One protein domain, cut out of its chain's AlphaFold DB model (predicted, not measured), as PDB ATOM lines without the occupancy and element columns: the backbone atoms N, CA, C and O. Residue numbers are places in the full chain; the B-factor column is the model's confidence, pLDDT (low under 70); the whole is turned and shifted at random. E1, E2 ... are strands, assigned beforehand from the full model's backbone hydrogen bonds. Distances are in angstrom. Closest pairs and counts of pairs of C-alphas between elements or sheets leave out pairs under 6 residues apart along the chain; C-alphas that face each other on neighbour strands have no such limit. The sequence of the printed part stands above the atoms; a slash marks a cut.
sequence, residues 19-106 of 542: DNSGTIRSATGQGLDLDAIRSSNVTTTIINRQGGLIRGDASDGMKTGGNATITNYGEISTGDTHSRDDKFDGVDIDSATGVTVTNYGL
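Overview. This is residues 19 to 106 of the 542 residues of the protein "Autotransporter domain-containing protein" of Pseudomonas sp. K5002 (UniProt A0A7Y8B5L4). With little regular structure, the printed part winds in stacked, three-sided turns, a short solenoid. E1, E3, E5 form one wall, E2, E4, E6 another; short parallel pairings of residues 32 to 33, 62 to 63 and 91 to 92 mark the third side. The 88 printed residues hold six strands, E1 to E6 along the chain, and no named helix: all strand, with 28 residues in named elements, both sheets parallel in those orders. It is compact, radius of gyration of the C-alphas 12.4 A, spans 38 by 29 by 17 A.

Arrangement. Look at E1, residues 23 to 26, parallel to E3, residues 53 to 56: N 24 and O 53 are 2.8 A apart. E3 is parallel to E5, residues 75 to 78: N 54 to O 75, 2.9 A. E2, residues 42 to 48, is parallel to E4, residues 68 to 72: N 46 to O 69, 2.9 A. E4 is parallel to E6, residues 100 to 103: N 70 to O 100, 2.8 A. E1 and E6 are apart.

Along the chain. Find C-alpha 23 at (40.412, 16.869, 33.361), where E1 begins; E6 ends at C-alpha 103, (25.297, 10.442, 27.034). E2 is longest, 19.7 A.

Size, cuts and confidence. The printed part has no cut. Links E1 to E2, E3 to E4 and E5 to E6 are long. No printed residue is under 70 in pLDDT.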
ATOM      1  N   ASP A  19      33.811  10.123  39.816       98.62
ATOM      2  CA  ASP A  19      33.007  11.330  39.593       98.62
ATOM      3  C   ASP A  19      33.937  12.471  39.169       98.62
ATOM      4  O   ASP A  19      34.631  13.074  39.992       98.62
ATOM      5  N   ASN A  20      34.025  12.701  37.860       98.62
ATOM      6  CA  ASN A  20      34.929  13.665  37.254       98.62
ATOM      7  C   ASN A  20      34.225  14.998  36.992       98.62
ATOM      8  O   ASN A  20      33.276  15.065  36.219       98.62
ATOM      9  N   SER A  21      34.759  16.081  37.552       98.38
ATOM     10  CA  SER A  21      34.384  17.462  37.207       98.38
ATOM     11  C   SER A  21      35.554  18.280  36.654       98.38
ATOM     12  O   SER A  21      35.456  19.502  36.562       98.38
ATOM     13  N   GLY A  22      36.688  17.633  36.376       98.06
ATOM     14  CA  GLY A  22      37.922  18.260  35.913       98.06
ATOM     15  C   GLY A  22      38.445  17.588  34.649       98.06
ATOM     16  O   GLY A  22      37.673  17.185  33.784       98.06
ATOM     17  N   THR A  23      39.764  17.474  34.528       98.62
ATOM     18  CA  THR A  23      40.412  16.869  33.361       98.62
ATOM     19  C   THR A  23      41.140  15.591  33.742       98.62
ATOM     20  O   THR A  23      42.050  15.614  34.569       98.62
ATOM     21  N   ILE A  24      40.786  14.502  33.070       98.69
ATOM     22  CA  ILE A  24      41.527  13.247  33.021       98.69
ATOM     23  C   ILE A  24      42.058  13.135  31.592       98.69
ATOM     24  O   ILE A  24      41.296  12.856  30.671       98.69
ATOM     25  N   ARG A  25      43.345  13.424  31.378       98.44
ATOM     26  CA  ARG A  25      43.929  13.466  30.032       98.44
ATOM     27  C   ARG A  25      45.292  12.806  29.978       98.44
ATOM     28  O   ARG A  25      46.166  13.165  30.766       98.44
ATOM     29  N   SER A  26      45.490  11.928  29.002       98.38
ATOM     30  CA  SER A  26      46.802  11.392  28.646       98.38
ATOM     31  C   SER A  26      47.215  11.802  27.232       98.38
ATOM     32  O   SER A  26      46.382  11.934  26.339       98.38
ATOM     33  N   ALA A  27      48.520  12.018  27.044       97.12
ATOM     34  CA  ALA A  27      49.107  12.345  25.749       97.12
ATOM     35  C   ALA A  27      49.364  11.105  24.872       97.12
ATOM     36  O   ALA A  27      49.363  11.216  23.651       97.12
ATOM     37  N   THR A  28      49.638   9.946  25.481       96.12
ATOM     38  CA  THR A  28      50.111   8.742  24.767       96.12
ATOM     39  C   THR A  28      49.445   7.444  25.217       96.12
ATOM     40  O   THR A  28      49.742   6.394  24.659       96.12
ATOM     41  N   GLY A  29      48.623   7.479  26.261       96.88
ATOM     42  CA  GLY A  29      47.813   6.353  26.722       96.88
ATOM     43  C   GLY A  29      46.357   6.767  26.828       96.88
ATOM     44  O   GLY A  29      45.985   7.855  26.372       96.88
ATOM     45  N   GLN A  30      45.546   5.925  27.452       98.00
ATOM     46  CA  GLN A  30      44.141   6.239  27.638       98.00
ATOM     47  C   GLN A  30      43.952   7.392  28.628       98.00
ATOM     48  O   GLN A  30      44.740   7.594  29.565       98.00
ATOM     49  N   GLY A  31      42.868   8.151  28.457       98.38
ATOM     50  CA  GLY A  31      42.401   9.039  29.521       98.38
ATOM     51  C   GLY A  31      42.078   8.219  30.771       98.38
ATOM     52  O   GLY A  31      42.631   8.450  31.846       98.38
ATOM     53  N   LEU A  32      41.232   7.206  30.610       98.38
ATOM     54  CA  LEU A  32      40.808   6.311  31.680       98.38
ATOM     55  C   LEU A  32      40.913   4.849  31.234       98.38
ATOM     56  O   LEU A  32      40.276   4.484  30.260       98.38
ATOM     57  N   ASP A  33      41.665   4.016  31.953       97.88
ATOM     58  CA  ASP A  33      41.796   2.579  31.671       97.88
ATOM     59  C   ASP A  33      41.319   1.728  32.859       97.88
ATOM     60  O   ASP A  33      41.931   1.702  33.935       97.88
ATOM     61  N   LEU A  34      40.197   1.038  32.665       97.06
ATOM     62  CA  LEU A  34      39.572   0.138  33.635       97.06
ATOM     63  C   LEU A  34      39.406  -1.287  33.090       97.06
ATOM     64  O   LEU A  34      38.653  -2.075  33.668       97.06
ATOM     65  N   ASP A  35      40.099  -1.624  32.003       95.44
ATOM     66  CA  ASP A  35      39.899  -2.861  31.244       95.44
ATOM     67  C   ASP A  35      40.074  -4.129  32.099       95.44
ATOM     68  O   ASP A  35      39.340  -5.111  31.977       95.44
ATOM     69  N   ALA A  36      40.988  -4.080  33.074       95.75
ATOM     70  CA  ALA A  36      41.270  -5.196  33.974       95.75
ATOM     71  C   ALA A  36      40.101  -5.558  34.918       95.75
ATOM     72  O   ALA A  36      40.119  -6.626  35.542       95.75
ATOM     73  N   ILE A  37      39.089  -4.698  35.066       95.38
ATOM     74  CA  ILE A  37      37.943  -4.928  35.952       95.38
ATOM     75  C   ILE A  37      36.888  -5.751  35.205       95.38
ATOM     76  O   ILE A  37      36.083  -5.215  34.450       95.38
ATOM     77  N   ARG A  38      36.870  -7.069  35.428       94.25
ATOM     78  CA  ARG A  38      36.003  -8.025  34.703       94.25
ATOM     79  C   ARG A  38      35.103  -8.886  35.596       94.25
ATOM     80  O   ARG A  38      34.308  -9.670  35.088       94.25
ATOM     81  N   SER A  39      35.236  -8.810  36.922       93.81
ATOM     82  CA  SER A  39      34.414  -9.620  37.831       93.81
ATOM     83  C   SER A  39      32.932  -9.245  37.744       93.81
ATOM     84  O   SER A  39      32.570  -8.076  37.857       93.81
ATOM     85  N   SER A  40      32.062 -10.254  37.650       92.94
ATOM     86  CA  SER A  40      30.605 -10.075  37.676       92.94
ATOM     87  C   SER A  40      30.070  -9.531  39.007       92.94
ATOM     88  O   SER A  40      28.942  -9.055  39.066       92.94
ATOM     89  N   ASN A  41      30.876  -9.573  40.074       94.62
ATOM     90  CA  ASN A  41      30.526  -9.042  41.396       94.62
ATOM     91  C   ASN A  41      31.045  -7.614  41.623       94.62
ATOM     92  O   ASN A  41      31.052  -7.135  42.763       94.62
ATOM     93  N   VAL A  42      31.561  -6.963  40.580       94.62
ATOM     94  CA  VAL A  42      32.014  -5.574  40.626       94.62
ATOM     95  C   VAL A  42      31.065  -4.712  39.817       94.62
ATOM     96  O   VAL A  42      30.739  -5.052  38.685       94.62
ATOM     97  N   THR A  43      30.659  -3.584  40.391       94.19
ATOM     98  CA  THR A  43      29.936  -2.524  39.681       94.19
ATOM     99  C   THR A  43      30.844  -1.316  39.504       94.19
ATOM    100  O   THR A  43      31.403  -0.815  40.486       94.19
ATOM    101  N   THR A  44      30.955  -0.815  38.281       96.31
ATOM    102  CA  THR A  44      31.715   0.405  37.987       96.31
ATOM    103  C   THR A  44      30.742   1.534  37.675       96.31
ATOM    104  O   THR A  44      29.826   1.365  36.882       96.31
ATOM    105  N   THR A  45      30.910   2.699  38.285       98.12
ATOM    106  CA  THR A  45      30.112   3.892  37.992       98.12
ATOM    107  C   THR A  45      31.042   5.029  37.623       98.12
ATOM    108  O   THR A  45      31.928   5.391  38.397       98.12
ATOM    109  N   ILE A  46      30.841   5.602  36.443       98.69
ATOM    110  CA  ILE A  46      31.618   6.731  35.941       98.69
ATOM    111  C   ILE A  46      30.655   7.869  35.636       98.69
ATOM    112  O   ILE A  46      29.737   7.720  34.836       98.69
ATOM    113  N   ILE A  47      30.871   9.017  36.262       98.88
ATOM    114  CA  ILE A  47      30.105  10.237  36.039       98.88
ATOM    115  C   ILE A  47      31.084  11.291  35.538       98.88
ATOM    116  O   ILE A  47      31.938  11.750  36.290       98.88
ATOM    117  N   ASN A  48      30.962  11.693  34.278       98.88
ATOM    118  CA  ASN A  48      31.677  12.846  33.745       98.88
ATOM    119  C   ASN A  48      30.736  14.051  33.786       98.88
ATOM    120  O   ASN A  48      29.807  14.156  32.986       98.88
ATOM    121  N   ARG A  49      30.912  14.928  34.772       98.81
ATOM    122  CA  ARG A  49      30.063  16.105  35.004       98.81
ATOM    123  C   ARG A  49      30.191  17.100  33.852       98.81
ATOM    124  O   ARG A  49      31.138  17.066  33.072       98.81
ATOM    125  N   GLN A  50      29.248  18.036  33.773       98.62
ATOM    126  CA  GLN A  50      29.315  19.137  32.817       98.62
ATOM    127  C   GLN A  50      30.647  19.894  32.965       98.62
ATOM    128  O   GLN A  50      31.028  20.266  34.073       98.62
ATOM    129  N   GLY A  51      31.354  20.104  31.850       98.19
ATOM    130  CA  GLY A  51      32.699  20.696  31.829       98.19
ATOM    131  C   GLY A  51      33.841  19.732  32.181       98.19
ATOM    132  O   GLY A  51      35.002  20.110  32.051       98.19
ATOM    133  N   GLY A  52      33.530  18.500  32.594       98.75
ATOM    134  CA  GLY A  52      34.505  17.431  32.767       98.75
ATOM    135  C   GLY A  52      35.025  16.921  31.421       98.75
ATOM    136  O   GLY A  52      34.272  16.806  30.452       98.75
ATOM    137  N   LEU A  53      36.319  16.616  31.371       98.88
ATOM    138  CA  LEU A  53      37.013  16.063  30.212       98.88
ATOM    139  C   LEU A  53      37.661  14.729  30.582       98.88
ATOM    140  O   LEU A  53      38.430  14.673  31.545       98.88
ATOM    141  N   ILE A  54      37.409  13.698  29.781       98.88
ATOM    142  CA  ILE A  54      38.156  12.437  29.764       98.88
ATOM    143  C   ILE A  54      38.742  12.276  28.359       98.88
ATOM    144  O   ILE A  54      37.991  12.274  27.387       98.88
ATOM    145  N   ARG A  55      40.072  12.209  28.224       98.75
ATOM    146  CA  ARG A  55      40.721  12.278  26.907       98.75
ATOM    147  C   ARG A  55      42.021  11.487  26.767       98.75
ATOM    148  O   ARG A  55      42.950  11.687  27.547       98.75
ATOM    149  N   GLY A  56      42.129  10.695  25.705       98.50
ATOM    150  CA  GLY A  56      43.390  10.145  25.200       98.50
ATOM    151  C   GLY A  56      43.797  10.868  23.916       98.50
ATOM    152  O   GLY A  56      43.076  10.837  22.928       98.50
ATOM    153  N   ASP A  57      44.927  11.577  23.890       98.06
ATOM    154  CA  ASP A  57      45.319  12.313  22.674       98.06
ATOM    155  C   ASP A  57      45.778  11.390  21.537       98.06
ATOM    156  O   ASP A  57      45.571  11.730  20.376       98.06
ATOM    157  N   ALA A  58      46.377  10.244  21.864       97.00
ATOM    158  CA  ALA A  58      46.880   9.249  20.912       97.00
ATOM    159  C   ALA A  58      46.524   7.816  21.353       97.00
ATOM    160  O   ALA A  58      47.340   6.901  21.271       97.00
ATOM    161  N   SER A  59      45.340   7.665  21.946       97.62
ATOM    162  CA  SER A  59      44.749   6.409  22.410       97.62
ATOM    163  C   SER A  59      43.263   6.657  22.690       97.62
ATOM    164  O   SER A  59      42.766   7.756  22.428       97.62
ATOM    165  N   ASP A  60      42.566   5.675  23.251       98.44
ATOM    166  CA  ASP A  60      41.153   5.795  23.594       98.44
ATOM    167  C   ASP A  60      40.914   6.871  24.655       98.44
ATOM    168  O   ASP A  60      41.734   7.116  25.552       98.44
ATOM    169  N   GLY A  61      39.748   7.505  24.593       98.50
ATOM    170  CA  GLY A  61      39.300   8.401  25.653       98.50
ATOM    171  C   GLY A  61      39.186   7.612  26.951       98.50
ATOM    172  O   GLY A  61      39.695   8.020  28.001       98.50
ATOM    173  N   MET A  62      38.575   6.437  26.841       98.12
ATOM    174  CA  MET A  62      38.294   5.521  27.929       98.12
ATOM    175  C   MET A  62      38.329   4.071  27.436       98.12
ATOM    176  O   MET A  62      37.664   3.770  26.453       98.12
ATOM    177  N   LYS A  63      38.969   3.178  28.200       97.06
ATOM    178  CA  LYS A  63      38.656   1.745  28.243       97.06
ATOM    179  C   LYS A  63      37.882   1.414  29.510       97.06
ATOM    180  O   LYS A  63      38.307   1.781  30.610       97.06
ATOM    181  N   THR A  64      36.738   0.748  29.387       94.06
ATOM    182  CA  THR A  64      35.874   0.446  30.542       94.06
ATOM    183  C   THR A  64      36.035  -0.981  31.074       94.06
ATOM    184  O   THR A  64      36.440  -1.905  30.375       94.06
ATOM    185  N   GLY A  65      35.671  -1.165  32.345       91.75
ATOM    186  CA  GLY A  65      35.462  -2.479  32.946       91.75
ATOM    187  C   GLY A  65      34.059  -3.039  32.676       91.75
ATOM    188  O   GLY A  65      33.179  -2.345  32.161       91.75
ATOM    189  N   GLY A  66      33.841  -4.294  33.074       92.75
ATOM    190  CA  GLY A  66      32.531  -4.949  33.066       92.75
ATOM    191  C   GLY A  66      31.552  -4.328  34.065       92.75
ATOM    192  O   GLY A  66      31.956  -3.722  35.061       92.75
ATOM    193  N   ASN A  67      30.256  -4.492  33.793       95.69
ATOM    194  CA  ASN A  67      29.136  -3.945  34.568       95.69
ATOM    195  C   ASN A  67      29.285  -2.444  34.864       95.69
ATOM    196  O   ASN A  67      29.013  -1.980  35.978       95.69
ATOM    197  N   ALA A  68      29.812  -1.696  33.895       97.75
ATOM    198  CA  ALA A  68      30.001  -0.268  34.032       97.75
ATOM    199  C   ALA A  68      28.726   0.503  33.679       97.75
ATOM    200  O   ALA A  68      28.083   0.252  32.664       97.75
ATOM    201  N   THR A  69      28.398   1.495  34.498       98.56
ATOM    202  CA  THR A  69      27.410   2.531  34.199       98.56
ATOM    203  C   THR A  69      28.140   3.848  34.003       98.56
ATOM    204  O   THR A  69      28.719   4.396  34.944       98.56
ATOM    205  N   ILE A  70      28.116   4.355  32.775       98.88
ATOM    206  CA  ILE A  70      28.774   5.593  32.367       98.88
ATOM    207  C   ILE A  70      27.700   6.656  32.147       98.88
ATOM    208  O   ILE A  70      26.767   6.458  31.376       98.88
ATOM    209  N   THR A  71      27.823   7.807  32.800       98.94
ATOM    210  CA  THR A  71      26.978   8.981  32.558       98.94
ATOM    211  C   THR A  71      27.852  10.162  32.163       98.94
ATOM    212  O   THR A  71      28.644  10.653  32.969       98.94
ATOM    213  N   ASN A  72      27.702  10.639  30.931       98.94
ATOM    214  CA  ASN A  72      28.500  11.734  30.393       98.94
ATOM    215  C   ASN A  72      27.666  13.004  30.194       98.94
ATOM    216  O   ASN A  72      26.804  13.044  29.330       98.94
ATOM    217  N   TYR A  73      27.958  14.061  30.943       98.94
ATOM    218  CA  TYR A  73      27.472  15.427  30.707       98.94
ATOM    219  C   TYR A  73      28.546  16.337  30.091       98.94
ATOM    220  O   TYR A  73      28.232  17.440  29.649       98.94
ATOM    221  N   GLY A  74      29.811  15.920  30.148       98.81
ATOM    222  CA  GLY A  74      30.964  16.654  29.640       98.81
ATOM    223  C   GLY A  74      31.430  16.123  28.288       98.81
ATOM    224  O   GLY A  74      30.628  15.855  27.393       98.81
ATOM    225  N   GLU A  75      32.742  15.977  28.149       98.88
ATOM    226  CA  GLU A  75      33.396  15.440  26.960       98.88
ATOM    227  C   GLU A  75      34.189  14.169  27.292       98.88
ATOM    228  O   GLU A  75      35.000  14.161  28.224       98.88
ATOM    229  N   ILE A  76      33.970  13.116  26.505       98.94
ATOM    230  CA  ILE A  76      34.851  11.948  26.413       98.94
ATOM    231  C   ILE A  76      35.369  11.898  24.976       98.94
ATOM    232  O   ILE A  76      34.569  11.805  24.045       98.94
ATOM    233  N   SER A  77      36.676  12.027  24.760       98.88
ATOM    234  CA  SER A  77      37.182  12.200  23.395       98.88
ATOM    235  C   SER A  77      38.609  11.733  23.152       98.88
ATOM    236  O   SER A  77      39.356  11.446  24.087       98.88
ATOM    237  N   THR A  78      39.012  11.720  21.879       98.75
ATOM    238  CA  THR A  78      40.393  11.427  21.469       98.75
ATOM    239  C   THR A  78      40.990  12.443  20.491       98.75
ATOM    240  O   THR A  78      40.329  13.387  20.032       98.75
ATOM    241  N   GLY A  79      42.273  12.288  20.153       98.06
ATOM    242  CA  GLY A  79      42.867  12.885  18.947       98.06
ATOM    243  C   GLY A  79      42.375  12.235  17.651       98.06
ATOM    244  O   GLY A  79      41.645  11.245  17.684       98.06
ATOM    245  N   ASP A  80      42.740  12.835  16.518       96.75
ATOM    246  CA  ASP A  80      42.512  12.237  15.201       96.75
ATOM    247  C   ASP A  80      43.421  11.022  14.994       96.75
ATOM    248  O   ASP A  80      44.524  10.941  15.536       96.75
ATOM    249  N   THR A  81      42.956  10.092  14.171       95.69
ATOM    250  CA  THR A  81      43.726   8.940  13.705       95.69
ATOM    251  C   THR A  81      44.377   9.262  12.359       95.69
ATOM    252  O   THR A  81      43.707   9.790  11.467       95.69
ATOM    253  N   HIS A  82      45.652   8.929  12.182       94.81
ATOM    254  CA  HIS A  82      46.434   9.204  10.970       94.81
ATOM    255  C   HIS A  82      46.970   7.936  10.289       94.81
ATOM    256  O   HIS A  82      47.549   8.012   9.203       94.81
ATOM    257  N   SER A  83      46.800   6.772  10.912       91.94
ATOM    258  CA  SER A  83      47.175   5.471  10.367       91.94
ATOM    259  C   SER A  83      46.179   4.386  10.780       91.94
ATOM    260  O   SER A  83      45.515   4.525  11.803       91.94
ATOM    261  N   ARG A  84      46.136   3.277  10.029       86.75
ATOM    262  CA  ARG A  84      45.262   2.121  10.321       86.75
ATOM    263  C   ARG A  84      45.504   1.489  11.693       86.75
ATOM    264  O   ARG A  84      44.629   0.806  12.219       86.75
ATOM    265  N   ASP A  85      46.695   1.693  12.248       88.31
ATOM    266  CA  ASP A  85      47.066   1.188  13.568       88.31
ATOM    267  C   ASP A  85      46.508   2.074  14.700       88.31
ATOM    268  O   ASP A  85      46.440   1.635  15.849       88.31
ATOM    269  N   ASP A  86      46.068   3.299  14.385       92.75
ATOM    270  CA  ASP A  86      45.465   4.222  15.342       92.75
ATOM    271  C   ASP A  86      44.008   3.816  15.608       92.75
ATOM    272  O   ASP A  86      43.071   4.224  14.918       92.75
ATOM    273  N   LYS A  87      43.810   3.001  16.643       93.75
ATOM    274  CA  LYS A  87      42.488   2.601  17.143       93.75
ATOM    275  C   LYS A  87      42.074   3.524  18.285       93.75
ATOM    276  O   LYS A  87      42.218   3.149  19.435       93.75
ATOM    277  N   PHE A  88      41.731   4.776  17.975       97.38
ATOM    278  CA  PHE A  88      41.413   5.782  18.998       97.38
ATOM    279  C   PHE A  88      39.906   5.987  19.089       97.38
ATOM    280  O   PHE A  88      39.336   6.776  18.325       97.38
ATOM    281  N   ASP A  89      39.270   5.318  20.042       98.50
ATOM    282  CA  ASP A  89      37.828   5.398  20.240       98.50
ATOM    283  C   ASP A  89      37.477   6.298  21.427       98.50
ATOM    284  O   ASP A  89      38.233   6.440  22.391       98.50
ATOM    285  N   GLY A  90      36.316   6.955  21.369       98.69
ATOM    286  CA  GLY A  90      35.853   7.773  22.492       98.69
ATOM    287  C   GLY A  90      35.700   6.914  23.751       98.69
ATOM    288  O   GLY A  90      36.288   7.214  24.793       98.69
ATOM    289  N   VAL A  91      34.950   5.819  23.620       98.81
ATOM    290  CA  VAL A  91      34.806   4.764  24.628       98.81
ATOM    291  C   VAL A  91      35.038   3.403  23.970       98.81
ATOM    292  O   VAL A  91      34.218   2.964  23.167       98.81
ATOM    293  N   ASP A  92      36.113   2.724  24.352       98.50
ATOM    294  CA  ASP A  92      36.368   1.324  24.012       98.50
ATOM    295  C   ASP A  92      35.884   0.419  25.160       98.50
ATOM    296  O   ASP A  92      36.339   0.488  26.308       98.50
ATOM    297  N   ILE A  93      34.876  -0.396  24.865       98.12
ATOM    298  CA  ILE A  93      34.295  -1.362  25.798       98.12
ATOM    299  C   ILE A  93      35.005  -2.712  25.695       98.12
ATOM    300  O   ILE A  93      34.982  -3.470  26.671       98.12
ATOM    301  N   ASP A  94      35.672  -2.997  24.570       95.69
ATOM    302  CA  ASP A  94      36.308  -4.285  24.293       95.69
ATOM    303  C   ASP A  94      35.270  -5.408  24.542       95.69
ATOM    304  O   ASP A  94      34.067  -5.281  24.279       95.69
ATOM    305  N   SER A  95      35.723  -6.488  25.154       96.06
ATOM    306  CA  SER A  95      34.987  -7.664  25.590       96.06
ATOM    307  C   SER A  95      34.308  -7.510  26.960       96.06
ATOM    308  O   SER A  95      33.894  -8.504  27.569       96.06
ATOM    309  N   ALA A  96      34.178  -6.286  27.493       95.56
ATOM    310  CA  ALA A  96      33.388  -6.062  28.702       95.56
ATOM    311  C   ALA A  96      31.905  -6.379  28.450       95.56
ATOM    312  O   ALA A  96      31.361  -6.092  27.392       95.56
ATOM    313  N   THR A  97      31.221  -6.910  29.462       95.00
ATOM    314  CA  THR A  97      29.774  -7.171  29.407       95.00
ATOM    315  C   THR A  97      29.028  -6.348  30.451       95.00
ATOM    316  O   THR A  97      29.620  -5.873  31.423       95.00
ATOM    317  N   GLY A  98      27.719  -6.160  30.256       96.00
ATOM    318  CA  GLY A  98      26.863  -5.424  31.196       96.00
ATOM    319  C   GLY A  98      27.121  -3.914  31.223       96.00
ATOM    320  O   GLY A  98      26.793  -3.258  32.211       96.00
ATOM    321  N   VAL A  99      27.743  -3.362  30.177       98.44
ATOM    322  CA  VAL A  99      28.068  -1.936  30.099       98.44
ATOM    323  C   VAL A  99      26.874  -1.132  29.590       98.44
ATOM    324  O   VAL A  99      26.215  -1.483  28.612       98.44
ATOM    325  N   THR A 100      26.622  -0.017  30.268       98.75
ATOM    326  CA  THR A 100      25.566   0.946  29.955       98.75
ATOM    327  C   THR A 100      26.162   2.346  29.865       98.75
ATOM    328  O   THR A 100      26.899   2.780  30.754       98.75
ATOM    329  N   VAL A 101      25.837   3.072  28.799       98.94
ATOM    330  CA  VAL A 101      26.290   4.442  28.551       98.94
ATOM    331  C   VAL A 101      25.076   5.349  28.411       98.94
ATOM    332  O   VAL A 101      24.236   5.151  27.542       98.94
ATOM    333  N   THR A 102      24.986   6.380  29.243       98.94
ATOM    334  CA  THR A 102      24.031   7.481  29.085       98.94
ATOM    335  C   THR A 102      24.791   8.754  28.740       98.94
ATOM    336  O   THR A 102      25.539   9.288  29.561       98.94
ATOM    337  N   ASN A 103      24.602   9.259  27.525       98.94
ATOM    338  CA  ASN A 103      25.297  10.442  27.034       98.94
ATOM    339  C   ASN A 103      24.363  11.653  26.951       98.94
ATOM    340  O   ASN A 103      23.383  11.631  26.222       98.94
ATOM    341  N   TYR A 104      24.700  12.732  27.644       98.94
ATOM    342  CA  TYR A 104      24.101  14.065  27.525       98.94
ATOM    343  C   TYR A 104      25.055  15.081  26.879       98.94
ATOM    344  O   TYR A 104      24.608  16.136  26.436       98.94
ATOM    345  N   GLY A 105      26.360  14.793  26.875       98.88
ATOM    346  CA  GLY A 105      27.413  15.662  26.357       98.88
ATOM    347  C   GLY A 105      27.960  15.193  25.008       98.88
ATOM    348  O   GLY A 105      27.209  14.758  24.134       98.88
ATOM    349  N   LEU A 106      29.281  15.292  24.847       98.94
ATOM    350  CA  LEU A 106      30.007  14.836  23.661       98.94
ATOM    351  C   LEU A 106      30.771  13.544  23.959       98.94
ATOM    352  O   LEU A 106      31.552  13.492  24.912       98.94
TER     353      LEU A 106